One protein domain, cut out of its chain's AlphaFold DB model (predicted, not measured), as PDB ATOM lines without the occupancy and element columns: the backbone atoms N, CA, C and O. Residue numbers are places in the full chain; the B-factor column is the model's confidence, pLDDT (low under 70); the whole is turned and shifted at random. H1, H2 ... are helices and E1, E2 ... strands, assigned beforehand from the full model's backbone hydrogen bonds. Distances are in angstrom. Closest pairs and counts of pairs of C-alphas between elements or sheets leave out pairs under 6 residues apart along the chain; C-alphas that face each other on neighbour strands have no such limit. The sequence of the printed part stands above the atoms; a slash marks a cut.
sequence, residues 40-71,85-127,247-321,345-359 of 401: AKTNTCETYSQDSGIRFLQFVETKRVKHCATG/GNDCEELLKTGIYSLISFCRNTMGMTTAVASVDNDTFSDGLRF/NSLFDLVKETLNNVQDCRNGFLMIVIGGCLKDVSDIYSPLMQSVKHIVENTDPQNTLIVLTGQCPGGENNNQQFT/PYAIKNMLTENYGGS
ATOM      1  N   ALA A  40      -2.579  -7.525  44.974       93.56
ATOM      2  CA  ALA A  40      -3.511  -6.449  45.335       93.56
ATOM      3  C   ALA A  40      -3.279  -5.178  44.498       93.56
ATOM      4  O   ALA A  40      -2.152  -4.891  44.096       93.56
ATOM      5  N   LYS A  41      -4.317  -4.377  44.241       90.81
ATOM      6  CA  LYS A  41      -4.196  -3.135  43.454       90.81
ATOM      7  C   LYS A  41      -3.267  -2.120  44.137       90.81
ATOM      8  O   LYS A  41      -3.152  -2.091  45.363       90.81
ATOM      9  N   THR A  42      -2.570  -1.312  43.334       85.25
ATOM     10  CA  THR A  42      -1.488  -0.404  43.780       85.25
ATOM     11  C   THR A  42      -1.690   1.063  43.402       85.25
ATOM     12  O   THR A  42      -1.055   1.930  43.996       85.25
ATOM     13  N   ASN A  43      -2.551   1.348  42.422       67.62
ATOM     14  CA  ASN A  43      -2.716   2.655  41.776       67.62
ATOM     15  C   ASN A  43      -3.818   3.539  42.392       67.62
ATOM     16  O   ASN A  43      -3.702   4.759  42.361       67.62
ATOM     17  N   THR A  44      -4.864   2.961  42.986       59.78
ATOM     18  CA  THR A  44      -6.014   3.690  43.575       59.78
ATOM     19  C   THR A  44      -5.817   4.065  45.052       59.78
ATOM     20  O   THR A  44      -6.776   4.277  45.807       59.78
ATOM     21  N   CYS A  45      -4.567   4.066  45.512       54.16
ATOM     22  CA  CYS A  45      -4.244   3.932  46.923       54.16
ATOM     23  C   CYS A  45      -3.050   4.802  47.307       54.16
ATOM     24  O   CYS A  45      -1.897   4.460  47.061       54.16
ATOM     25  N   GLU A  46      -3.373   5.949  47.905       52.88
ATOM     26  CA  GLU A  46      -2.414   6.941  48.382       52.88
ATOM     27  C   GLU A  46      -1.411   6.349  49.385       52.88
ATOM     28  O   GLU A  46      -1.715   5.409  50.118       52.88
ATOM     29  N   THR A  47      -0.206   6.929  49.374       57.12
ATOM     30  CA  THR A  47       0.956   6.694  50.252       57.12
ATOM     31  C   THR A  47       0.863   5.534  51.250       57.12
ATOM     32  O   THR A  47       0.291   5.662  52.332       57.12
ATOM     33  N   TYR A  48       1.566   4.442  50.938       59.00
ATOM     34  CA  TYR A  48       1.813   3.326  51.852       59.00
ATOM     35  C   TYR A  48       2.408   3.795  53.189       59.00
ATOM     36  O   TYR A  48       3.573   4.198  53.245       59.00
ATOM     37  N   SER A  49       1.644   3.668  54.278       58.06
ATOM     38  CA  SER A  49       2.212   3.752  55.625       58.06
ATOM     39  C   SER A  49       3.193   2.596  55.837       58.06
ATOM     40  O   SER A  49       2.900   1.451  55.490       58.06
ATOM     41  N   GLN A  50       4.373   2.887  56.391       60.28
ATOM     42  CA  GLN A  50       5.400   1.869  56.646       60.28
ATOM     43  C   GLN A  50       5.041   0.950  57.827       60.28
ATOM     44  O   GLN A  50       5.518  -0.188  57.884       60.28
ATOM     45  N   ASP A  51       4.144   1.395  58.711       60.28
ATOM     46  CA  ASP A  51       3.544   0.569  59.761       60.28
ATOM     47  C   ASP A  51       2.418  -0.299  59.182       60.28
ATOM     48  O   ASP A  51       1.222  -0.065  59.357       60.28
ATOM     49  N   SER A  52       2.839  -1.325  58.445       61.88
ATOM     50  CA  SER A  52       1.963  -2.356  57.894       61.88
ATOM     51  C   SER A  52       1.382  -3.231  59.011       61.88
ATOM     52  O   SER A  52       2.104  -3.963  59.698       61.88
ATOM     53  N   GLY A  53       0.051  -3.204  59.155       66.19
ATOM     54  CA  GLY A  53      -0.680  -4.004  60.142       66.19
ATOM     55  C   GLY A  53      -0.334  -5.494  60.063       66.19
ATOM     56  O   GLY A  53      -0.196  -6.149  61.091       66.19
ATOM     57  N   ILE A  54      -0.061  -5.998  58.853       81.25
ATOM     58  CA  ILE A  54       0.329  -7.379  58.507       81.25
ATOM     59  C   ILE A  54       1.333  -8.081  59.442       81.25
ATOM     60  O   ILE A  54       1.348  -9.313  59.507       81.25
ATOM     61  N   ARG A  55       2.141  -7.338  60.212       83.06
ATOM     62  CA  ARG A  55       2.980  -7.897  61.284       83.06
ATOM     63  C   ARG A  55       2.173  -8.689  62.325       83.06
ATOM     64  O   ARG A  55       2.717  -9.647  62.872       83.06
ATOM     65  N   PHE A  56       0.887  -8.382  62.552       84.88
ATOM     66  CA  PHE A  56       0.014  -9.192  63.425       84.88
ATOM     67  C   PHE A  56      -0.185 -10.623  62.894       84.88
ATOM     68  O   PHE A  56      -0.347 -11.555  63.679       84.88
ATOM     69  N   LEU A  57      -0.090 -10.821  61.574       88.00
ATOM     70  CA  LEU A  57      -0.081 -12.131  60.916       88.00
ATOM     71  C   LEU A  57       1.338 -12.698  60.740       88.00
ATOM     72  O   LEU A  57       1.524 -13.618  59.950       88.00
ATOM     73  N   GLN A  58       2.350 -12.195  61.456       90.69
ATOM     74  CA  GLN A  58       3.746 -12.665  61.391       90.69
ATOM     75  C   GLN A  58       4.358 -12.637  59.973       90.69
ATOM     76  O   GLN A  58       5.285 -13.394  59.683       90.69
ATOM     77  N   PHE A  59       3.852 -11.783  59.077       91.19
ATOM     78  CA  PHE A  59       4.483 -11.563  57.778       91.19
ATOM     79  C   PHE A  59       5.755 -10.730  57.930       91.19
ATOM     80  O   PHE A  59       5.816  -9.787  58.723       91.19
ATOM     81  N   VAL A  60       6.748 -11.048  57.104       90.88
ATOM     82  CA  VAL A  60       8.004 -10.304  56.996       90.88
ATOM     83  C   VAL A  60       8.020  -9.570  55.659       90.88
ATOM     84  O   VAL A  60       7.881 -10.193  54.602       90.88
ATOM     85  N   GLU A  61       8.223  -8.247  55.686       91.25
ATOM     86  CA  GLU A  61       8.557  -7.487  54.474       91.25
ATOM     87  C   GLU A  61       9.923  -7.980  53.986       91.25
ATOM     88  O   GLU A  61      10.963  -7.685  54.572       91.25
ATOM     89  N   THR A  62       9.905  -8.827  52.963       90.69
ATOM     90  CA  THR A  62      11.086  -9.577  52.513       90.69
ATOM     91  C   THR A  62      11.919  -8.740  51.550       90.69
ATOM     92  O   THR A  62      13.144  -8.850  51.503       90.69
ATOM     93  N   LYS A  63      11.242  -7.900  50.763       91.81
ATOM     94  CA  LYS A  63      11.838  -7.064  49.726       91.81
ATOM     95  C   LYS A  63      10.877  -5.936  49.351       91.81
ATOM     96  O   LYS A  63       9.664  -6.107  49.436       91.81
ATOM     97  N   ARG A  64      11.415  -4.824  48.849       90.88
ATOM     98  CA  ARG A  64      10.678  -3.902  47.976       90.88
ATOM     99  C   ARG A  64      11.191  -4.069  46.553       90.88
ATOM    100  O   ARG A  64      12.396  -3.946  46.326       90.88
ATOM    101  N   VAL A  65      10.295  -4.394  45.630       90.56
ATOM    102  CA  VAL A  65      10.601  -4.624  44.211       90.56
ATOM    103  C   VAL A  65      10.250  -3.393  43.385       90.56
ATOM    104  O   VAL A  65       9.352  -2.628  43.740       90.56
ATOM    105  N   LYS A  66      10.971  -3.170  42.286       88.50
ATOM    106  CA  LYS A  66      10.682  -2.074  41.352       88.50
ATOM    107  C   LYS A  66       9.503  -2.438  40.450       88.50
ATOM    108  O   LYS A  66       9.347  -3.600  40.078       88.50
ATOM    109  N   HIS A  67       8.711  -1.436  40.068       77.25
ATOM    110  CA  HIS A  67       7.664  -1.608  39.058       77.25
ATOM    111  C   HIS A  67       8.248  -1.975  37.679       77.25
ATOM    112  O   HIS A  67       7.851  -2.984  37.107       77.25
ATOM    113  N   CYS A  68       9.233  -1.205  37.199       67.44
ATOM    114  CA  CYS A  68       9.897  -1.413  35.907       67.44
ATOM    115  C   CYS A  68      11.426  -1.296  36.009       67.44
ATOM    116  O   CYS A  68      11.967  -0.630  36.902       67.44
ATOM    117  N   ALA A  69      12.117  -1.874  35.025       53.75
ATOM    118  CA  ALA A  69      13.561  -1.789  34.834       53.75
ATOM    119  C   ALA A  69      13.998  -0.409  34.306       53.75
ATOM    120  O   ALA A  69      14.497  -0.286  33.188       53.75
ATOM    121  N   THR A  70      13.874   0.656  35.106       50.72
ATOM    122  CA  THR A  70      14.561   1.917  34.775       50.72
ATOM    123  C   THR A  70      16.069   1.704  34.932       50.72
ATOM    124  O   THR A  70      16.603   1.783  36.045       50.72
ATOM    125  N   GLY A  71      16.738   1.381  33.825       43.75
ATOM    126  CA  GLY A  71      18.180   1.179  33.755       43.75
ATOM    127  C   GLY A  71      18.929   2.465  34.083       43.75
ATOM    128  O   GLY A  71      19.118   3.317  33.222       43.75
ATOM    129  N   GLY A  85       3.001   0.966  29.618       52.34
ATOM    130  CA  GLY A  85       2.728   0.273  30.889       52.34
ATOM    131  C   GLY A  85       2.376  -1.215  30.726       52.34
ATOM    132  O   GLY A  85       2.506  -1.986  31.676       52.34
ATOM    133  N   ASN A  86       2.006  -1.613  29.505       58.28
ATOM    134  CA  ASN A  86       1.714  -2.981  29.082       58.28
ATOM    135  C   ASN A  86       2.850  -3.969  29.414       58.28
ATOM    136  O   ASN A  86       2.566  -5.110  29.779       58.28
ATOM    137  N   ASP A  87       4.117  -3.531  29.357       78.56
ATOM    138  CA  ASP A  87       5.283  -4.402  29.566       78.56
ATOM    139  C   ASP A  87       5.276  -5.059  30.961       78.56
ATOM    140  O   ASP A  87       5.562  -6.250  31.086       78.56
ATOM    141  N   CYS A  88       4.921  -4.320  32.025       84.19
ATOM    142  CA  CYS A  88       4.867  -4.895  33.375       84.19
ATOM    143  C   CYS A  88       3.770  -5.957  33.478       84.19
ATOM    144  O   CYS A  88       4.015  -7.046  34.002       84.19
ATOM    145  N   GLU A  89       2.568  -5.641  32.987       86.25
ATOM    146  CA  GLU A  89       1.412  -6.529  33.090       86.25
ATOM    147  C   GLU A  89       1.654  -7.828  32.311       86.25
ATOM    148  O   GLU A  89       1.447  -8.918  32.852       86.25
ATOM    149  N   GLU A  90       2.170  -7.734  31.083       86.00
ATOM    150  CA  GLU A  90       2.466  -8.895  30.244       86.00
ATOM    151  C   GLU A  90       3.610  -9.749  30.814       86.00
ATOM    152  O   GLU A  90       3.500 -10.982  30.852       86.00
ATOM    153  N   LEU A  91       4.679  -9.135  31.338       89.56
ATOM    154  CA  LEU A  91       5.774  -9.866  31.987       89.56
ATOM    155  C   LEU A  91       5.322 -10.545  33.287       89.56
ATOM    156  O   LEU A  91       5.668 -11.709  33.517       89.56
ATOM    157  N   LEU A  92       4.518  -9.868  34.115       91.19
ATOM    158  CA  LEU A  92       3.954 -10.433  35.344       91.19
ATOM    159  C   LEU A  92       3.013 -11.604  35.022       91.19
ATOM    160  O   LEU A  92       3.145 -12.677  35.612       91.19
ATOM    161  N   LYS A  93       2.126 -11.436  34.036       90.56
ATOM    162  CA  LYS A  93       1.223 -12.477  33.519       90.56
ATOM    163  C   LYS A  93       1.999 -13.682  32.978       90.56
ATOM    164  O   LYS A  93       1.686 -14.822  33.323       90.56
ATOM    165  N   THR A  94       3.071 -13.446  32.222       89.56
ATOM    166  CA  THR A  94       3.978 -14.495  31.722       89.56
ATOM    167  C   THR A  94       4.689 -15.229  32.865       89.56
ATOM    168  O   THR A  94       4.765 -16.460  32.859       89.56
ATOM    169  N   GLY A  95       5.151 -14.502  33.888       92.56
ATOM    170  CA  GLY A  95       5.714 -15.082  35.109       92.56
ATOM    171  C   GLY A  95       4.710 -15.956  35.862       92.56
ATOM    172  O   GLY A  95       5.044 -17.070  36.274       92.56
ATOM    173  N   ILE A  96       3.461 -15.500  35.976       94.50
ATOM    174  CA  ILE A  96       2.362 -16.243  36.600       94.50
ATOM    175  C   ILE A  96       2.048 -17.524  35.816       94.50
ATOM    176  O   ILE A  96       2.048 -18.595  36.419       94.50
ATOM    177  N   TYR A  97       1.882 -17.480  34.486       92.88
ATOM    178  CA  TYR A  97       1.698 -18.702  33.681       92.88
ATOM    179  C   TYR A  97       2.890 -19.664  33.792       92.88
ATOM    180  O   TYR A  97       2.700 -20.877  33.884       92.88
ATOM    181  N   SER A  98       4.121 -19.143  33.824       93.19
ATOM    182  CA  SER A  98       5.348 -19.928  34.023       93.19
ATOM    183  C   SER A  98       5.368 -20.646  35.381       93.19
ATOM    184  O   SER A  98       5.838 -21.790  35.453       93.19
ATOM    185  N   LEU A  99       4.846 -20.008  36.436       95.44
ATOM    186  CA  LEU A  99       4.660 -20.590  37.767       95.44
ATOM    187  C   LEU A  99       3.523 -21.626  37.777       95.44
ATOM    188  O   LEU A  99       3.745 -22.745  38.225       95.44
ATOM    189  N   ILE A 100       2.349 -21.302  37.225       94.38
ATOM    190  CA  ILE A 100       1.198 -22.220  37.124       94.38
ATOM    191  C   ILE A 100       1.580 -23.493  36.368       94.38
ATOM    192  O   ILE A 100       1.354 -24.593  36.866       94.38
ATOM    193  N   SER A 101       2.183 -23.351  35.185       92.50
ATOM    194  CA  SER A 101       2.610 -24.477  34.348       92.50
ATOM    195  C   SER A 101       3.616 -25.363  35.084       92.50
ATOM    196  O   SER A 101       3.511 -26.584  35.036       92.50
ATOM    197  N   PHE A 102       4.541 -24.770  35.846       93.69
ATOM    198  CA  PHE A 102       5.469 -25.527  36.685       93.69
ATOM    199  C   PHE A 102       4.755 -26.262  37.833       93.69
ATOM    200  O   PHE A 102       4.919 -27.472  37.981       93.69
ATOM    201  N   CYS A 103       3.921 -25.575  38.617       93.56
ATOM    202  CA  CYS A 103       3.198 -26.194  39.728       93.56
ATOM    203  C   CYS A 103       2.266 -27.319  39.247       93.56
ATOM    204  O   CYS A 103       2.253 -28.401  39.829       93.56
ATOM    205  N   ARG A 104       1.547 -27.114  38.139       91.44
ATOM    206  CA  ARG A 104       0.629 -28.110  37.580       91.44
ATOM    207  C   ARG A 104       1.357 -29.283  36.921       91.44
ATOM    208  O   ARG A 104       1.071 -30.429  37.247       91.44
ATOM    209  N   ASN A 105       2.303 -29.011  36.018       90.19
ATOM    210  CA  ASN A 105       2.894 -30.042  35.155       90.19
ATOM    211  C   ASN A 105       4.148 -30.700  35.752       90.19
ATOM    212  O   ASN A 105       4.458 -31.834  35.406       90.19
ATOM    213  N   THR A 106       4.894 -30.004  36.618       90.06
ATOM    214  CA  THR A 106       6.114 -30.540  37.255       90.06
ATOM    215  C   THR A 106       5.862 -31.016  38.683       90.06
ATOM    216  O   THR A 106       6.368 -32.065  39.063       90.06
ATOM    217  N   MET A 107       5.089 -30.264  39.471       88.81
ATOM    218  CA  MET A 107       4.814 -30.607  40.875       88.81
ATOM    219  C   MET A 107       3.504 -31.394  41.065       88.81
ATOM    220  O   MET A 107       3.260 -31.909  42.152       88.81
ATOM    221  N   GLY A 108       2.648 -31.487  40.037       89.81
ATOM    222  CA  GLY A 108       1.341 -32.149  40.130       89.81
ATOM    223  C   GLY A 108       0.350 -31.454  41.074       89.81
ATOM    224  O   GLY A 108      -0.582 -32.100  41.550       89.81
ATOM    225  N   MET A 109       0.571 -30.171  41.385       93.19
ATOM    226  CA  MET A 109      -0.246 -29.373  42.305       93.19
ATOM    227  C   MET A 109      -1.557 -28.942  41.643       93.19
ATOM    228  O   MET A 109      -1.587 -28.591  40.459       93.19
ATOM    229  N   THR A 110      -2.627 -28.866  42.431       93.56
ATOM    230  CA  THR A 110      -3.892 -28.267  41.981       93.56
ATOM    231  C   THR A 110      -3.742 -26.750  41.900       93.56
ATOM    232  O   THR A 110      -3.214 -26.128  42.818       93.56
ATOM    233  N   THR A 111      -4.194 -26.127  40.811       93.38
ATOM    234  CA  THR A 111      -4.035 -24.681  40.590       93.38
ATOM    235  C   THR A 111      -5.388 -23.983  40.521       93.38
ATOM    236  O   THR A 111      -6.213 -24.361  39.687       93.38
ATOM    237  N   ALA A 112      -5.600 -22.942  41.327       92.25
ATOM    238  CA  ALA A 112      -6.824 -22.140  41.326       92.25
ATOM    239  C   ALA A 112      -6.530 -20.632  41.318       92.25
ATOM    240  O   ALA A 112      -5.493 -20.179  41.809       92.25
ATOM    241  N   VAL A 113      -7.463 -19.856  40.763       91.88
ATOM    242  CA  VAL A 113      -7.423 -18.389  40.725       91.88
ATOM    243  C   VAL A 113      -8.720 -17.864  41.332       91.88
ATOM    244  O   VAL A 113      -9.800 -18.215  40.862       91.88
ATOM    245  N   ALA A 114      -8.606 -17.013  42.346       90.56
ATOM    246  CA  ALA A 114      -9.700 -16.234  42.909       90.56
ATOM    247  C   ALA A 114      -9.514 -14.773  42.477       90.56
ATOM    248  O   ALA A 114      -8.535 -14.141  42.871       90.56
ATOM    249  N   SER A 115     -10.428 -14.227  41.673       90.12
ATOM    250  CA  SER A 115     -10.425 -12.801  41.338       90.12
ATOM    251  C   SER A 115     -11.795 -12.152  41.479       90.12
ATOM    252  O   SER A 115     -12.795 -12.706  41.031       90.12
ATOM    253  N   VAL A 116     -11.807 -10.966  42.088       85.06
ATOM    254  CA  VAL A 116     -12.971 -10.061  42.150       85.06
ATOM    255  C   VAL A 116     -12.995  -9.112  40.946       85.06
ATOM    256  O   VAL A 116     -14.041  -8.585  40.576       85.06
ATOM    257  N   ASP A 117     -11.843  -8.913  40.312       70.44
ATOM    258  CA  ASP A 117     -11.674  -8.004  39.191       70.44
ATOM    259  C   ASP A 117     -12.027  -8.712  37.871       70.44
ATOM    260  O   ASP A 117     -11.337  -9.648  37.465       70.44
ATOM    261  N   ASN A 118     -13.037  -8.216  37.146       59.44
ATOM    262  CA  ASN A 118     -13.316  -8.592  35.745       59.44
ATOM    263  C   ASN A 118     -12.311  -7.951  34.752       59.44
ATOM    264  O   ASN A 118     -12.626  -7.738  33.583       59.44
ATOM    265  N   ASP A 119     -11.113  -7.598  35.219       55.31
ATOM    266  CA  ASP A 119     -10.091  -6.944  34.408       55.31
ATOM    267  C   ASP A 119      -9.465  -7.943  33.410       55.31
ATOM    268  O   ASP A 119      -9.390  -9.153  33.650       55.31
ATOM    269  N   THR A 120      -8.948  -7.433  32.289       52.81
ATOM    270  CA  THR A 120      -8.324  -8.218  31.196       52.81
ATOM    271  C   THR A 120      -7.188  -9.139  31.653       52.81
ATOM    272  O   THR A 120      -6.908 -10.170  31.027       52.81
ATOM    273  N   PHE A 121      -6.540  -8.785  32.761       55.81
ATOM    274  CA  PHE A 121      -5.551  -9.606  33.446       55.81
ATOM    275  C   PHE A 121      -6.161 -10.924  33.949       55.81
ATOM    276  O   PHE A 121      -5.698 -12.009  33.583       55.81
ATOM    277  N   SER A 122      -7.246 -10.824  34.724       57.22
ATOM    278  CA  SER A 122      -8.004 -11.942  35.290       57.22
ATOM    279  C   SER A 122      -8.656 -12.794  34.209       57.22
ATOM    280  O   SER A 122      -8.567 -14.020  34.261       57.22
ATOM    281  N   ASP A 123      -9.235 -12.161  33.186       56.50
ATOM    282  CA  ASP A 123      -9.866 -12.855  32.058       56.50
ATOM    283  C   ASP A 123      -8.872 -13.686  31.244       56.50
ATOM    284  O   ASP A 123      -9.189 -14.807  30.848       56.50
ATOM    285  N   GLY A 124      -7.634 -13.209  31.079       51.50
ATOM    286  CA  GLY A 124      -6.560 -14.024  30.512       51.50
ATOM    287  C   GLY A 124      -6.171 -15.213  31.400       51.50
ATOM    288  O   GLY A 124      -5.830 -16.282  30.891       51.50
ATOM    289  N   LEU A 125      -6.210 -15.052  32.723       56.25
ATOM    290  CA  LEU A 125      -5.860 -16.103  33.684       56.25
ATOM    291  C   LEU A 125      -6.986 -17.133  33.907       56.25
ATOM    292  O   LEU A 125      -6.744 -18.145  34.568       56.25
ATOM    293  N   ARG A 126      -8.186 -16.940  33.334       55.00
ATOM    294  CA  ARG A 126      -9.266 -17.942  33.366       55.00
ATOM    295  C   ARG A 126      -8.844 -19.199  32.606       55.00
ATOM    296  O   ARG A 126      -8.910 -19.265  31.378       55.00
ATOM    297  N   PHE A 127      -8.475 -20.246  33.339       51.28
ATOM    298  CA  PHE A 127      -8.228 -21.554  32.741       51.28
ATOM    299  C   PHE A 127      -9.513 -22.095  32.107       51.28
ATOM    300  O   PHE A 127     -10.430 -22.537  32.805       51.28
ATOM    301  N   ASN A 247     -19.655 -11.352  45.007       72.62
ATOM    302  CA  ASN A 247     -19.045 -12.205  46.015       72.62
ATOM    303  C   ASN A 247     -17.815 -11.470  46.535       72.62
ATOM    304  O   ASN A 247     -16.925 -11.114  45.756       72.62
ATOM    305  N   SER A 248     -17.780 -11.209  47.843       89.38
ATOM    306  CA  SER A 248     -16.676 -10.455  48.418       89.38
ATOM    307  C   SER A 248     -15.363 -11.209  48.187       89.38
ATOM    308  O   SER A 248     -15.349 -12.439  48.073       89.38
ATOM    309  N   LEU A 249     -14.236 -10.487  48.162       92.19
ATOM    310  CA  LEU A 249     -12.909 -11.109  48.049       92.19
ATOM    311  C   LEU A 249     -12.731 -12.244  49.068       92.19
ATOM    312  O   LEU A 249     -12.177 -13.289  48.740       92.19
ATOM    313  N   PHE A 250     -13.264 -12.042  50.274       94.50
ATOM    314  CA  PHE A 250     -13.249 -13.014  51.354       94.50
ATOM    315  C   PHE A 250     -14.062 -14.274  51.036       94.50
ATOM    316  O   PHE A 250     -13.543 -15.377  51.194       94.50
ATOM    317  N   ASP A 251     -15.301 -14.130  50.560       93.94
ATOM    318  CA  ASP A 251     -16.158 -15.275  50.225       93.94
ATOM    319  C   ASP A 251     -15.559 -16.098  49.082       93.94
ATOM    320  O   ASP A 251     -15.478 -17.324  49.174       93.94
ATOM    321  N   LEU A 252     -15.042 -15.421  48.052       93.25
ATOM    322  CA  LEU A 252     -14.384 -16.056  46.915       93.25
ATOM    323  C   LEU A 252     -13.101 -16.794  47.327       93.25
ATOM    324  O   LEU A 252     -12.859 -17.917  46.879       93.25
ATOM    325  N   VAL A 253     -12.280 -16.190  48.193       95.12
ATOM    326  CA  VAL A 253     -11.068 -16.827  48.733       95.12
ATOM    327  C   VAL A 253     -11.423 -18.032  49.602       95.12
ATOM    328  O   VAL A 253     -10.807 -19.084  49.450       95.12
ATOM    329  N   LYS A 254     -12.432 -17.914  50.465       95.94
ATOM    330  CA  LYS A 254     -12.920 -19.000  51.324       95.94
ATOM    331  C   LYS A 254     -13.448 -20.182  50.508       95.94
ATOM    332  O   LYS A 254     -13.065 -21.320  50.764       95.94
ATOM    333  N   GLU A 255     -14.291 -19.927  49.508       92.56
ATOM    334  CA  GLU A 255     -14.797 -20.961  48.597       92.56
ATOM    335  C   GLU A 255     -13.650 -21.627  47.822       92.56
ATOM    336  O   GLU A 255     -13.538 -22.853  47.795       92.56
ATOM    337  N   THR A 256     -12.744 -20.825  47.257       94.06
ATOM    338  CA  THR A 256     -11.602 -21.334  46.484       94.06
ATOM    339  C   THR A 256     -10.654 -22.169  47.344       94.06
ATOM    340  O   THR A 256     -10.211 -23.221  46.885       94.06
ATOM    341  N   LEU A 257     -10.369 -21.752  48.585       95.38
ATOM    342  CA  LEU A 257      -9.517 -22.498  49.515       95.38
ATOM    343  C   LEU A 257     -10.136 -23.856  49.865       95.38
ATOM    344  O   LEU A 257      -9.456 -24.872  49.738       95.38
ATOM    345  N   ASN A 258     -11.427 -23.888  50.216       93.75
ATOM    346  CA  ASN A 258     -12.145 -25.135  50.506       93.75
ATOM    347  C   ASN A 258     -12.059 -26.139  49.341       93.75
ATOM    348  O   ASN A 258     -11.930 -27.335  49.571       93.75
ATOM    349  N   ASN A 259     -12.062 -25.653  48.096       91.19
ATOM    350  CA  ASN A 259     -11.973 -26.492  46.899       91.19
ATOM    351  C   ASN A 259     -10.560 -27.047  46.607       91.19
ATOM    352  O   ASN A 259     -10.438 -27.963  45.792       91.19
ATOM    353  N   VAL A 260      -9.489 -26.513  47.218       92.19
ATOM    354  CA  VAL A 260      -8.091 -26.924  46.933       92.19
ATOM    355  C   VAL A 260      -7.298 -27.411  48.148       92.19
ATOM    356  O   VAL A 260      -6.265 -28.065  47.979       92.19
ATOM    357  N   GLN A 261      -7.753 -27.126  49.369       91.50
ATOM    358  CA  GLN A 261      -7.008 -27.438  50.592       91.50
ATOM    359  C   GLN A 261      -6.779 -28.941  50.796       91.50
ATOM    360  O   GLN A 261      -5.732 -29.324  51.317       91.50
ATOM    361  N   ASP A 262      -7.682 -29.798  50.314       88.88
ATOM    362  CA  ASP A 262      -7.625 -31.254  50.507       88.88
ATOM    363  C   ASP A 262      -6.786 -31.996  49.448       88.88
ATOM    364  O   ASP A 262      -6.588 -33.208  49.530       88.88
ATOM    365  N   CYS A 263      -6.197 -31.294  48.472       88.38
ATOM    366  CA  CYS A 263      -5.409 -31.930  47.414       88.38
ATOM    367  C   CYS A 263      -4.134 -32.624  47.948       88.38
ATOM    368  O   CYS A 263      -3.355 -32.029  48.701       88.38
ATOM    369  N   ARG A 264      -3.892 -33.877  47.518       89.38
ATOM    370  CA  ARG A 264      -2.764 -34.734  47.958       89.38
ATOM    371  C   ARG A 264      -1.390 -34.110  47.684       89.38
ATOM    372  O   ARG A 264      -0.532 -34.115  48.558       89.38
ATOM    373  N   ASN A 265      -1.212 -33.516  46.504       89.75
ATOM    374  CA  ASN A 265       0.057 -32.926  46.055       89.75
ATOM    375  C   ASN A 265       0.252 -31.458  46.489       89.75
ATOM    376  O   ASN A 265       1.235 -30.830  46.104       89.75
ATOM    377  N   GLY A 266      -0.680 -30.898  47.269       94.50
ATOM    378  CA  GLY A 266      -0.725 -29.465  47.566       94.50
ATOM    379  C   GLY A 266      -1.311 -28.632  46.427       94.50
ATOM    380  O   GLY A 266      -1.778 -29.163  45.412       94.50
ATOM    381  N   PHE A 267      -1.328 -27.313  46.617       95.81
ATOM    382  CA  PHE A 267      -2.002 -26.389  45.704       95.81
ATOM    383  C   PHE A 267      -1.246 -25.076  45.470       95.81
ATOM    384  O   PHE A 267      -0.503 -24.601  46.326       95.81
ATOM    385  N   LEU A 268      -1.473 -24.469  44.304       97.38
ATOM    386  CA  LEU A 268      -1.156 -23.072  44.005       97.38
ATOM    387  C   LEU A 268      -2.470 -22.291  43.915       97.38
ATOM    388  O   LEU A 268      -3.273 -22.534  43.016       97.38
ATOM    389  N   MET A 269      -2.662 -21.327  44.807       97.06
ATOM    390  CA  MET A 269      -3.785 -20.397  44.777       97.06
ATOM    391  C   MET A 269      -3.279 -18.994  44.444       97.06
ATOM    392  O   MET A 269      -2.384 -18.473  45.107       97.06
ATOM    393  N   ILE A 270      -3.844 -18.372  43.415       96.50
ATOM    394  CA  ILE A 270      -3.539 -16.988  43.038       96.50
ATOM    395  C   ILE A 270      -4.767 -16.139  43.354       96.50
ATOM    396  O   ILE A 270      -5.869 -16.462  42.918       96.50
ATOM    397  N   VAL A 271      -4.587 -15.069  44.123       95.56
ATOM    398  CA  VAL A 271      -5.662 -14.175  44.564       95.56
ATOM    399  C   VAL A 271      -5.434 -12.792  43.966       95.56
ATOM    400  O   VAL A 271      -4.370 -12.208  44.157       95.56
ATOM    401  N   ILE A 272      -6.417 -12.272  43.236       93.25
ATOM    402  CA  ILE A 272      -6.326 -11.025  42.465       93.25
ATOM    403  C   ILE A 272      -7.471 -10.108  42.898       93.25
ATOM    404  O   ILE A 272      -8.630 -10.354  42.554       93.25
ATOM    405  N   GLY A 273      -7.150  -9.074  43.676       90.75
ATOM    406  CA  GLY A 273      -8.124  -8.089  44.150       90.75
ATOM    407  C   GLY A 273      -7.776  -7.474  45.507       90.75
ATOM    408  O   GLY A 273      -6.759  -7.803  46.122       90.75
ATOM    409  N   GLY A 274      -8.644  -6.568  45.971       89.94
ATOM    410  CA  GLY A 274      -8.385  -5.703  47.133       89.94
ATOM    411  C   GLY A 274      -7.303  -4.656  46.842       89.94
ATOM    412  O   GLY A 274      -6.702  -4.672  45.763       89.94
ATOM    413  N   CYS A 275      -7.028  -3.740  47.778       90.88
ATOM    414  CA  CYS A 275      -5.921  -2.798  47.629       90.88
ATOM    415  C   CYS A 275      -4.786  -3.022  48.631       90.88
ATOM    416  O   CYS A 275      -4.991  -3.331  49.800       90.88
ATOM    417  N   LEU A 276      -3.554  -2.782  48.183       89.81
ATOM    418  CA  LEU A 276      -2.351  -2.954  48.990       89.81
ATOM    419  C   LEU A 276      -2.235  -1.931  50.147       89.81
ATOM    420  O   LEU A 276      -1.508  -2.196  51.101       89.81
ATOM    421  N   LYS A 277      -2.981  -0.808  50.130       88.00
ATOM    422  CA  LYS A 277      -3.122   0.062  51.324       88.00
ATOM    423  C   LYS A 277      -3.929  -0.602  52.439       88.00
ATOM    424  O   LYS A 277      -3.660  -0.349  53.608       88.00
ATOM    425  N   ASP A 278      -4.875  -1.473  52.084       90.06
ATOM    426  CA  ASP A 278      -5.839  -2.065  53.016       90.06
ATOM    427  C   ASP A 278      -5.160  -3.060  53.983       90.06
ATOM    428  O   ASP A 278      -5.763  -3.535  54.938       90.06
ATOM    429  N   VAL A 279      -3.869  -3.332  53.765       89.88
ATOM    430  CA  VAL A 279      -2.959  -4.107  54.620       89.88
ATOM    431  C   VAL A 279      -2.721  -3.460  55.998       89.88
ATOM    432  O   VAL A 279      -2.282  -4.136  56.936       89.88
ATOM    433  N   SER A 280      -3.006  -2.162  56.153       87.38
ATOM    434  CA  SER A 280      -3.052  -1.496  57.464       87.38
ATOM    435  C   SER A 280      -4.372  -1.717  58.212       87.38
ATOM    436  O   SER A 280      -4.374  -1.661  59.441       87.38
ATOM    437  N   ASP A 281      -5.468  -2.019  57.508       90.00
ATOM    438  CA  ASP A 281      -6.782  -2.273  58.100       90.00
ATOM    439  C   ASP A 281      -7.022  -3.777  58.295       90.00
ATOM    440  O   ASP A 281      -7.204  -4.545  57.350       90.00
ATOM    441  N   ILE A 282      -7.075  -4.187  59.563       89.88
ATOM    442  CA  ILE A 282      -7.335  -5.564  60.007       89.88
ATOM    443  C   ILE A 282      -8.703  -6.072  59.511       89.88
ATOM    444  O   ILE A 282      -8.874  -7.275  59.303       89.88
ATOM    445  N   TYR A 283      -9.666  -5.171  59.314       92.19
ATOM    446  CA  TYR A 283     -11.031  -5.493  58.905       92.19
ATOM    447  C   TYR A 283     -11.241  -5.466  57.390       92.19
ATOM    448  O   TYR A 283     -12.334  -5.815  56.942       92.19
ATOM    449  N   SER A 284     -10.231  -5.121  56.591       92.69
ATOM    450  CA  SER A 284     -10.381  -5.077  55.138       92.69
ATOM    451  C   SER A 284     -10.628  -6.467  54.530       92.69
ATOM    452  O   SER A 284     -10.105  -7.463  55.039       92.69
ATOM    453  N   PRO A 285     -11.356  -6.582  53.400       93.25
ATOM    454  CA  PRO A 285     -11.566  -7.870  52.732       93.25
ATOM    455  C   PRO A 285     -10.257  -8.581  52.366       93.25
ATOM    456  O   PRO A 285     -10.186  -9.808  52.434       93.25
ATOM    457  N   LEU A 286      -9.202  -7.824  52.034       94.44
ATOM    458  CA  LEU A 286      -7.865  -8.365  51.786       94.44
ATOM    459  C   LEU A 286      -7.273  -8.983  53.059       94.44
ATOM    460  O   LEU A 286      -6.882 -10.149  53.042       94.44
ATOM    461  N   MET A 287      -7.246  -8.251  54.176       94.50
ATOM    462  CA  MET A 287      -6.659  -8.756  55.421       94.50
ATOM    463  C   MET A 287      -7.477  -9.876  56.061       94.50
ATOM    464  O   MET A 287      -6.884 -10.821  56.582       94.50
ATOM    465  N   GLN A 288      -8.807  -9.849  55.947       95.31
ATOM    466  CA  GLN A 288      -9.662 -10.978  56.324       95.31
ATOM    467  C   GLN A 288      -9.350 -12.227  55.483       95.31
ATOM    468  O   GLN A 288      -9.256 -13.325  56.032       95.31
ATOM    469  N   SER A 289      -9.114 -12.069  54.173       97.12
ATOM    470  CA  SER A 289      -8.735 -13.172  53.275       97.12
ATOM    471  C   SER A 289      -7.363 -13.757  53.621       97.12
ATOM    472  O   SER A 289      -7.218 -14.973  53.741       97.12
ATOM    473  N   VAL A 290      -6.352 -12.903  53.837       96.94
ATOM    474  CA  VAL A 290      -5.007 -13.340  54.253       96.94
ATOM    475  C   VAL A 290      -5.070 -14.038  55.614       96.94
ATOM    476  O   VAL A 290      -4.494 -15.113  55.772       96.94
ATOM    477  N   LYS A 291      -5.815 -13.481  56.580       96.56
ATOM    478  CA  LYS A 291      -6.045 -14.094  57.896       96.56
ATOM    479  C   LYS A 291      -6.685 -15.479  57.769       96.56
ATOM    480  O   LYS A 291      -6.183 -16.421  58.369       96.56
ATOM    481  N   HIS A 292      -7.739 -15.619  56.964       97.25
ATOM    482  CA  HIS A 292      -8.426 -16.896  56.775       97.25
ATOM    483  C   HIS A 292      -7.490 -17.983  56.232       97.25
ATOM    484  O   HIS A 292      -7.449 -19.080  56.788       97.25
ATOM    485  N   ILE A 293      -6.671 -17.666  55.223       97.69
ATOM    486  CA  ILE A 293      -5.660 -18.602  54.708       97.69
ATOM    487  C   ILE A 293      -4.618 -18.934  55.786       97.69
ATOM    488  O   ILE A 293      -4.276 -20.101  55.955       97.69
ATOM    489  N   VAL A 294      -4.146 -17.949  56.558       97.06
ATOM    490  CA  VAL A 294      -3.201 -18.171  57.671       97.06
ATOM    491  C   VAL A 294      -3.768 -19.094  58.757       97.06
ATOM    492  O   VAL A 294      -3.016 -19.881  59.325       97.06
ATOM    493  N   GLU A 295      -5.065 -19.007  59.048       96.81
ATOM    494  CA  GLU A 295      -5.739 -19.827  60.064       96.81
ATOM    495  C   GLU A 295      -6.083 -21.244  59.572       96.81
ATOM    496  O   GLU A 295      -6.219 -22.148  60.392       96.81
ATOM    497  N   ASN A 296      -6.197 -21.454  58.254       97.56
ATOM    498  CA  ASN A 296      -6.638 -22.720  57.646       97.56
ATOM    499  C   ASN A 296      -5.526 -23.440  56.855       97.56
ATOM    500  O   ASN A 296      -5.794 -24.411  56.152       97.56
ATOM    501  N   THR A 297      -4.267 -23.001  56.964       96.88
ATOM    502  CA  THR A 297      -3.120 -23.655  56.308       96.88
ATOM    503  C   THR A 297      -1.938 -23.849  57.257       96.88
ATOM    504  O   THR A 297      -1.679 -23.034  58.141       96.88
ATOM    505  N   ASP A 298      -1.194 -24.945  57.079       95.62
ATOM    506  CA  ASP A 298      -0.014 -25.248  57.895       95.62
ATOM    507  C   ASP A 298       1.168 -24.326  57.520       95.62
ATOM    508  O   ASP A 298       1.648 -24.402  56.381       95.62
ATOM    509  N   PRO A 299       1.698 -23.499  58.448       94.50
ATOM    510  CA  PRO A 299       2.823 -22.603  58.179       94.50
ATOM    511  C   PRO A 299       4.154 -23.321  57.894       94.50
ATOM    512  O   PRO A 299       5.064 -22.687  57.364       94.50
ATOM    513  N   GLN A 300       4.297 -24.614  58.221       93.69
ATOM    514  CA  GLN A 300       5.488 -25.415  57.892       93.69
ATOM    515  C   GLN A 300       5.472 -25.966  56.460       93.69
ATOM    516  O   GLN A 300       6.520 -26.364  55.947       93.69
ATOM    517  N   ASN A 301       4.313 -25.926  55.798       95.00
ATOM    518  CA  ASN A 301       4.100 -26.474  54.460       95.00
ATOM    519  C   ASN A 301       3.430 -25.485  53.489       95.00
ATOM    520  O   ASN A 301       3.170 -25.837  52.342       95.00
ATOM    521  N   THR A 302       3.159 -24.247  53.917       96.94
ATOM    522  CA  THR A 302       2.455 -23.242  53.108       96.94
ATOM    523  C   THR A 302       3.244 -21.943  53.028       96.94
ATOM    524  O   THR A 302       3.500 -21.289  54.038       96.94
ATOM    525  N   LEU A 303       3.600 -21.552  51.807       97.50
ATOM    526  CA  LEU A 303       4.139 -20.237  51.491       97.50
ATOM    527  C   LEU A 303       2.997 -19.298  51.090       97.50
ATOM    528  O   LEU A 303       2.301 -19.553  50.110       97.50
ATOM    529  N   ILE A 304       2.860 -18.179  51.793       98.00
ATOM    530  CA  ILE A 304       1.947 -17.088  51.453       98.00
ATOM    531  C   ILE A 304       2.785 -15.866  51.079       98.00
ATOM    532  O   ILE A 304       3.628 -15.412  51.859       98.00
ATOM    533  N   VAL A 305       2.548 -15.330  49.887       97.75
ATOM    534  CA  VAL A 305       3.183 -14.123  49.349       97.75
ATOM    535  C   VAL A 305       2.095 -13.092  49.087       97.75
ATOM    536  O   VAL A 305       1.123 -13.391  48.398       97.75
ATOM    537  N   LEU A 306       2.264 -11.881  49.613       96.75
ATOM    538  CA  LEU A 306       1.412 -10.733  49.317       96.75
ATOM    539  C   LEU A 306       2.258  -9.627  48.692       96.75
ATOM    540  O   LEU A 306       3.241  -9.174  49.281       96.75
ATOM    541  N   THR A 307       1.858  -9.192  47.503       95.50
ATOM    542  CA  THR A 307       2.476  -8.080  46.779       95.50
ATOM    543  C   THR A 307       1.419  -7.315  45.976       95.50
ATOM    544  O   THR A 307       0.230  -7.650  45.984       95.50
ATOM    545  N   GLY A 308       1.845  -6.251  45.306       92.44
ATOM    546  CA  GLY A 308       1.005  -5.457  44.422       92.44
ATOM    547  C   GLY A 308       0.821  -6.043  43.018       92.44
ATOM    548  O   GLY A 308       1.584  -6.894  42.571       92.44
ATOM    549  N   GLN A 309      -0.172  -5.532  42.299       90.88
ATOM    550  CA  GLN A 309      -0.294  -5.591  40.842       90.88
ATOM    551  C   GLN A 309       0.524  -4.457  40.196       90.88
ATOM    552  O   GLN A 309       0.880  -3.481  40.870       90.88
ATOM    553  N   CYS A 310       0.788  -4.550  38.890       87.50
ATOM    554  CA  CYS A 310       1.332  -3.426  38.122       87.50
ATOM    555  C   CYS A 310       0.345  -2.236  38.192       87.50
ATOM    556  O   CYS A 310      -0.825  -2.417  37.850       87.50
ATOM    557  N   PRO A 311       0.747  -1.038  38.659       82.00
ATOM    558  CA  PRO A 311      -0.115   0.139  38.640       82.00
ATOM    559  C   PRO A 311      -0.513   0.522  37.208       82.00
ATOM    560  O   PRO A 311       0.319   0.963  36.419       82.00
ATOM    561  N   GLY A 312      -1.806   0.426  36.896       70.50
ATOM    562  CA  GLY A 312      -2.360   0.992  35.667       70.50
ATOM    563  C   GLY A 312      -2.443   2.519  35.751       70.50
ATOM    564  O   GLY A 312      -3.078   3.045  36.669       70.50
ATOM    565  N   GLY A 313      -1.818   3.223  34.803       64.81
ATOM    566  CA  GLY A 313      -1.896   4.680  34.652       64.81
ATOM    567  C   GLY A 313      -0.674   5.289  33.950       64.81
ATOM    568  O   GLY A 313       0.425   4.753  34.030       64.81
ATOM    569  N   GLU A 314      -0.850   6.439  33.294       55.53
ATOM    570  CA  GLU A 314       0.188   7.105  32.479       55.53
ATOM    571  C   GLU A 314       1.284   7.831  33.293       55.53
ATOM    572  O   GLU A 314       2.225   8.389  32.727       55.53
ATOM    573  N   ASN A 315       1.196   7.825  34.628       55.22
ATOM    574  CA  ASN A 315       2.096   8.551  35.535       55.22
ATOM    575  C   ASN A 315       3.454   7.836  35.727       55.22
ATOM    576  O   ASN A 315       3.886   7.550  36.844       55.22
ATOM    577  N   ASN A 316       4.154   7.598  34.617       54.84
ATOM    578  CA  ASN A 316       5.393   6.817  34.499       54.84
ATOM    579  C   ASN A 316       6.629   7.408  35.216       54.84
ATOM    580  O   ASN A 316       7.682   6.774  35.249       54.84
ATOM    581  N   ASN A 317       6.534   8.615  35.784       56.84
ATOM    582  CA  ASN A 317       7.698   9.398  36.221       56.84
ATOM    583  C   ASN A 317       8.096   9.214  37.698       56.84
ATOM    584  O   ASN A 317       9.088   9.798  38.132       56.84
ATOM    585  N   GLN A 318       7.357   8.427  38.484       62.19
ATOM    586  CA  GLN A 318       7.727   8.118  39.869       62.19
ATOM    587  C   GLN A 318       8.210   6.669  39.988       62.19
ATOM    588  O   GLN A 318       7.526   5.727  39.592       62.19
ATOM    589  N   GLN A 319       9.406   6.482  40.561       65.94
ATOM    590  CA  GLN A 319       9.961   5.160  40.864       65.94
ATOM    591  C   GLN A 319       9.218   4.528  42.050       65.94
ATOM    592  O   GLN A 319       9.699   4.520  43.185       65.94
ATOM    593  N   PHE A 320       8.032   3.987  41.786       77.31
ATOM    594  CA  PHE A 320       7.285   3.229  42.778       77.31
ATOM    595  C   PHE A 320       7.998   1.911  43.093       77.31
ATOM    596  O   PHE A 320       8.328   1.118  42.203       77.31
ATOM    597  N   THR A 321       8.218   1.680  44.387       87.56
ATOM    598  CA  THR A 321       8.652   0.383  44.908       87.56
ATOM    599  C   THR A 321       7.477  -0.277  45.617       87.56
ATOM    600  O   THR A 321       6.793   0.349  46.425       87.56
ATOM    601  N   PRO A 345       6.866 -14.215  40.730       96.31
ATOM    602  CA  PRO A 345       6.487 -15.567  40.306       96.31
ATOM    603  C   PRO A 345       7.678 -16.463  39.923       96.31
ATOM    604  O   PRO A 345       7.680 -17.656  40.238       96.31
ATOM    605  N   TYR A 346       8.714 -15.908  39.280       94.50
ATOM    606  CA  TYR A 346       9.922 -16.662  38.924       94.50
ATOM    607  C   TYR A 346      10.762 -17.022  40.156       94.50
ATOM    608  O   TYR A 346      11.281 -18.134  40.232       94.50
ATOM    609  N   ALA A 347      10.862 -16.133  41.146       95.25
ATOM    610  CA  ALA A 347      11.556 -16.394  42.403       95.25
ATOM    611  C   ALA A 347      10.861 -17.512  43.199       95.25
ATOM    612  O   ALA A 347      11.535 -18.427  43.674       95.25
ATOM    613  N   ILE A 348       9.521 -17.509  43.253       96.38
ATOM    614  CA  ILE A 348       8.722 -18.605  43.829       96.38
ATOM    615  C   ILE A 348       8.999 -19.919  43.078       96.38
ATOM    616  O   ILE A 348       9.319 -20.930  43.702       96.38
ATOM    617  N   LYS A 349       8.951 -19.916  41.738       95.12
ATOM    618  CA  LYS A 349       9.235 -21.099  40.905       95.12
ATOM    619  C   LYS A 349      10.644 -21.662  41.129       95.12
ATOM    620  O   LYS A 349      10.807 -22.874  41.279       95.12
ATOM    621  N   ASN A 350      11.658 -20.801  41.174       92.44
ATOM    622  CA  ASN A 350      13.044 -21.205  41.412       92.44
ATOM    623  C   ASN A 350      13.203 -21.798  42.820       92.44
ATOM    624  O   ASN A 350      13.763 -22.879  42.969       92.44
ATOM    625  N   MET A 351      12.615 -21.157  43.833       93.12
ATOM    626  CA  MET A 351      12.597 -21.637  45.216       93.12
ATOM    627  C   MET A 351      11.898 -23.004  45.364       93.12
ATOM    628  O   MET A 351      12.388 -23.858  46.105       93.12
ATOM    629  N   LEU A 352      10.791 -23.245  44.649       92.69
ATOM    630  CA  LEU A 352      10.151 -24.566  44.583       92.69
ATOM    631  C   LEU A 352      11.066 -25.598  43.905       92.69
ATOM    632  O   LEU A 352      11.213 -26.715  44.397       92.69
ATOM    633  N   THR A 353      11.721 -25.215  42.807       90.75
ATOM    634  CA  THR A 353      12.651 -26.085  42.068       90.75
ATOM    635  C   THR A 353      13.839 -26.507  42.940       90.75
ATOM    636  O   THR A 353      14.202 -27.681  42.945       90.75
ATOM    637  N   GLU A 354      14.416 -25.583  43.711       87.69
ATOM    638  CA  GLU A 354      15.561 -25.846  44.593       87.69
ATOM    639  C   GLU A 354      15.196 -26.693  45.820       87.69
ATOM    640  O   GLU A 354      15.957 -27.589  46.186       87.69
ATOM    641  N   ASN A 355      14.043 -26.435  46.450       83.81
ATOM    642  CA  ASN A 355      13.648 -27.114  47.690       83.81
ATOM    643  C   ASN A 355      12.878 -28.430  47.472       83.81
ATOM    644  O   ASN A 355      12.956 -29.313  48.326       83.81
ATOM    645  N   TYR A 356      12.131 -28.558  46.369       79.31
ATOM    646  CA  TYR A 356      11.182 -29.657  46.139       79.31
ATOM    647  C   TYR A 356      11.322 -30.334  44.764       79.31
ATOM    648  O   TYR A 356      10.943 -31.493  44.628       79.31
ATOM    649  N   GLY A 357      11.956 -29.699  43.769       67.38
ATOM    650  CA  GLY A 357      12.237 -30.291  42.444       67.38
ATOM    651  C   GLY A 357      13.310 -31.398  42.427       67.38
ATOM    652  O   GLY A 357      13.866 -31.724  41.374       67.38
ATOM    653  N   GLY A 358      13.647 -31.959  43.592       55.69
ATOM    654  CA  GLY A 358      14.767 -32.869  43.821       55.69
ATOM    655  C   GLY A 358      14.561 -34.287  43.287       55.69
ATOM    656  O   GLY A 358      14.391 -35.211  44.076       55.69
ATOM    657  N   SER A 359      14.611 -34.465  41.964       49.94
ATOM    658  CA  SER A 359      15.054 -35.705  41.273       49.94
ATOM    659  C   SER A 359      14.857 -35.639  39.755       49.94
ATOM    660  O   SER A 359      15.673 -36.184  39.018       49.94
TER     661      SER A 359
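This is residues 40 to 71, 85 to 127, 247 to 321 and 345 to 359 of the 401 residues of an uncharacterized protein of Tribolium castaneum (UniProt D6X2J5). Strands E2, E3, E4 and E1 follow one another across the middle as a loose slab, with a wide gap between E3 and E4 and with E1 running slantwise past E4; helices H4 and H6 cover one face, while H2, H7 and the short H3 cover the other. H1 and H5 lie near H6. The printed part has 165 residues, with seven named helices and four named strands in the order H1 E1 H2 E2 H3 H4 E3 H5 H6 E4 H7, a mixed class of helices and strands. The one sheet of named pairs is E2 beside E3, parallel. The whole is compact, with a radius of gyration of the C-alphas of 16.0 A, and spans 46 by 36 by 30 A.

Look first at the sheet: E2 is residues 110 to 115, 16.8 A long, and E3 is residues 267 to 275, 24.0 A, beginning at C-alpha 267 at (-2.002, -26.389, 45.704). E4, residues 302 to 308, is 19.8 A long, and E1, residues 60 to 66, is 17.9 A. Find C-alpha 86 at (1.714, -2.981, 29.082); from there H2 runs 27.8 A to residue 105. H4 is residues 249 to 260, 16.6 A; H6 is residues 285 to 296, 16.4 A; H7 is residues 345 to 355, 15.5 A, ending at C-alpha 355 at (13.648, -27.114, 47.690). The short helices are H1, residues 53 to 57, H3, residues 120 to 125, and H5, residues 276 to 280.

Between E2 and E3, parallel at 10 degrees, N 114 and O 270 are 2.8 A apart, within hydrogen-bond range. E3 and E4 are near each other, with 11 pairs of C-alphas within 10 A, as are E1 and E4, with 9. The closest C-alphas of E2 and H4 are those of Ala 114 and Val 253, 6.0 A. H4 touches H6, closest at the C-alphas of Phe 250 and Ser 289, 4.9 A, at a shallow tilt of 27 degrees, the same way. H5 and H6 touch only at the corner, at the C-alphas of Val 279 and Met 287, 6.0 A. H1 touches H5, closest at the C-alphas of Gly 53 and Ser 280, 4.4 A. H2 touches H7, closest at the C-alphas of Gly 95 and Pro 345, 5.3 A, at a shallow tilt of 29 degrees, the same way. H2 touches H3 with residues 89 to 97 alone, closest at the C-alphas of Lys 93 and Phe 121, 7.4 A. In H2, H3, H4, H6 and H7 every O i to N i+4 pair is within hydrogen-bond range; H1 has 0 of 1, with 2 of 2 O i to N i+3 pairs, and H5 has 0 of 1, with 1 of 2.

The C-alphas farthest apart, those of Arg 264 and Asn 317, are 46.8 A apart. Three cuts leave out residues 72 to 84, 128 to 246 and 322 to 344, with gaps of 15.7, 19.5 and 16.7 A between C-alphas. Of the links printed whole, none is long. Confidence is under 70 at residues 43 to 53, 68 to 71, 85 to 86, 118 to 127, 313 to 319 and 357 to 359.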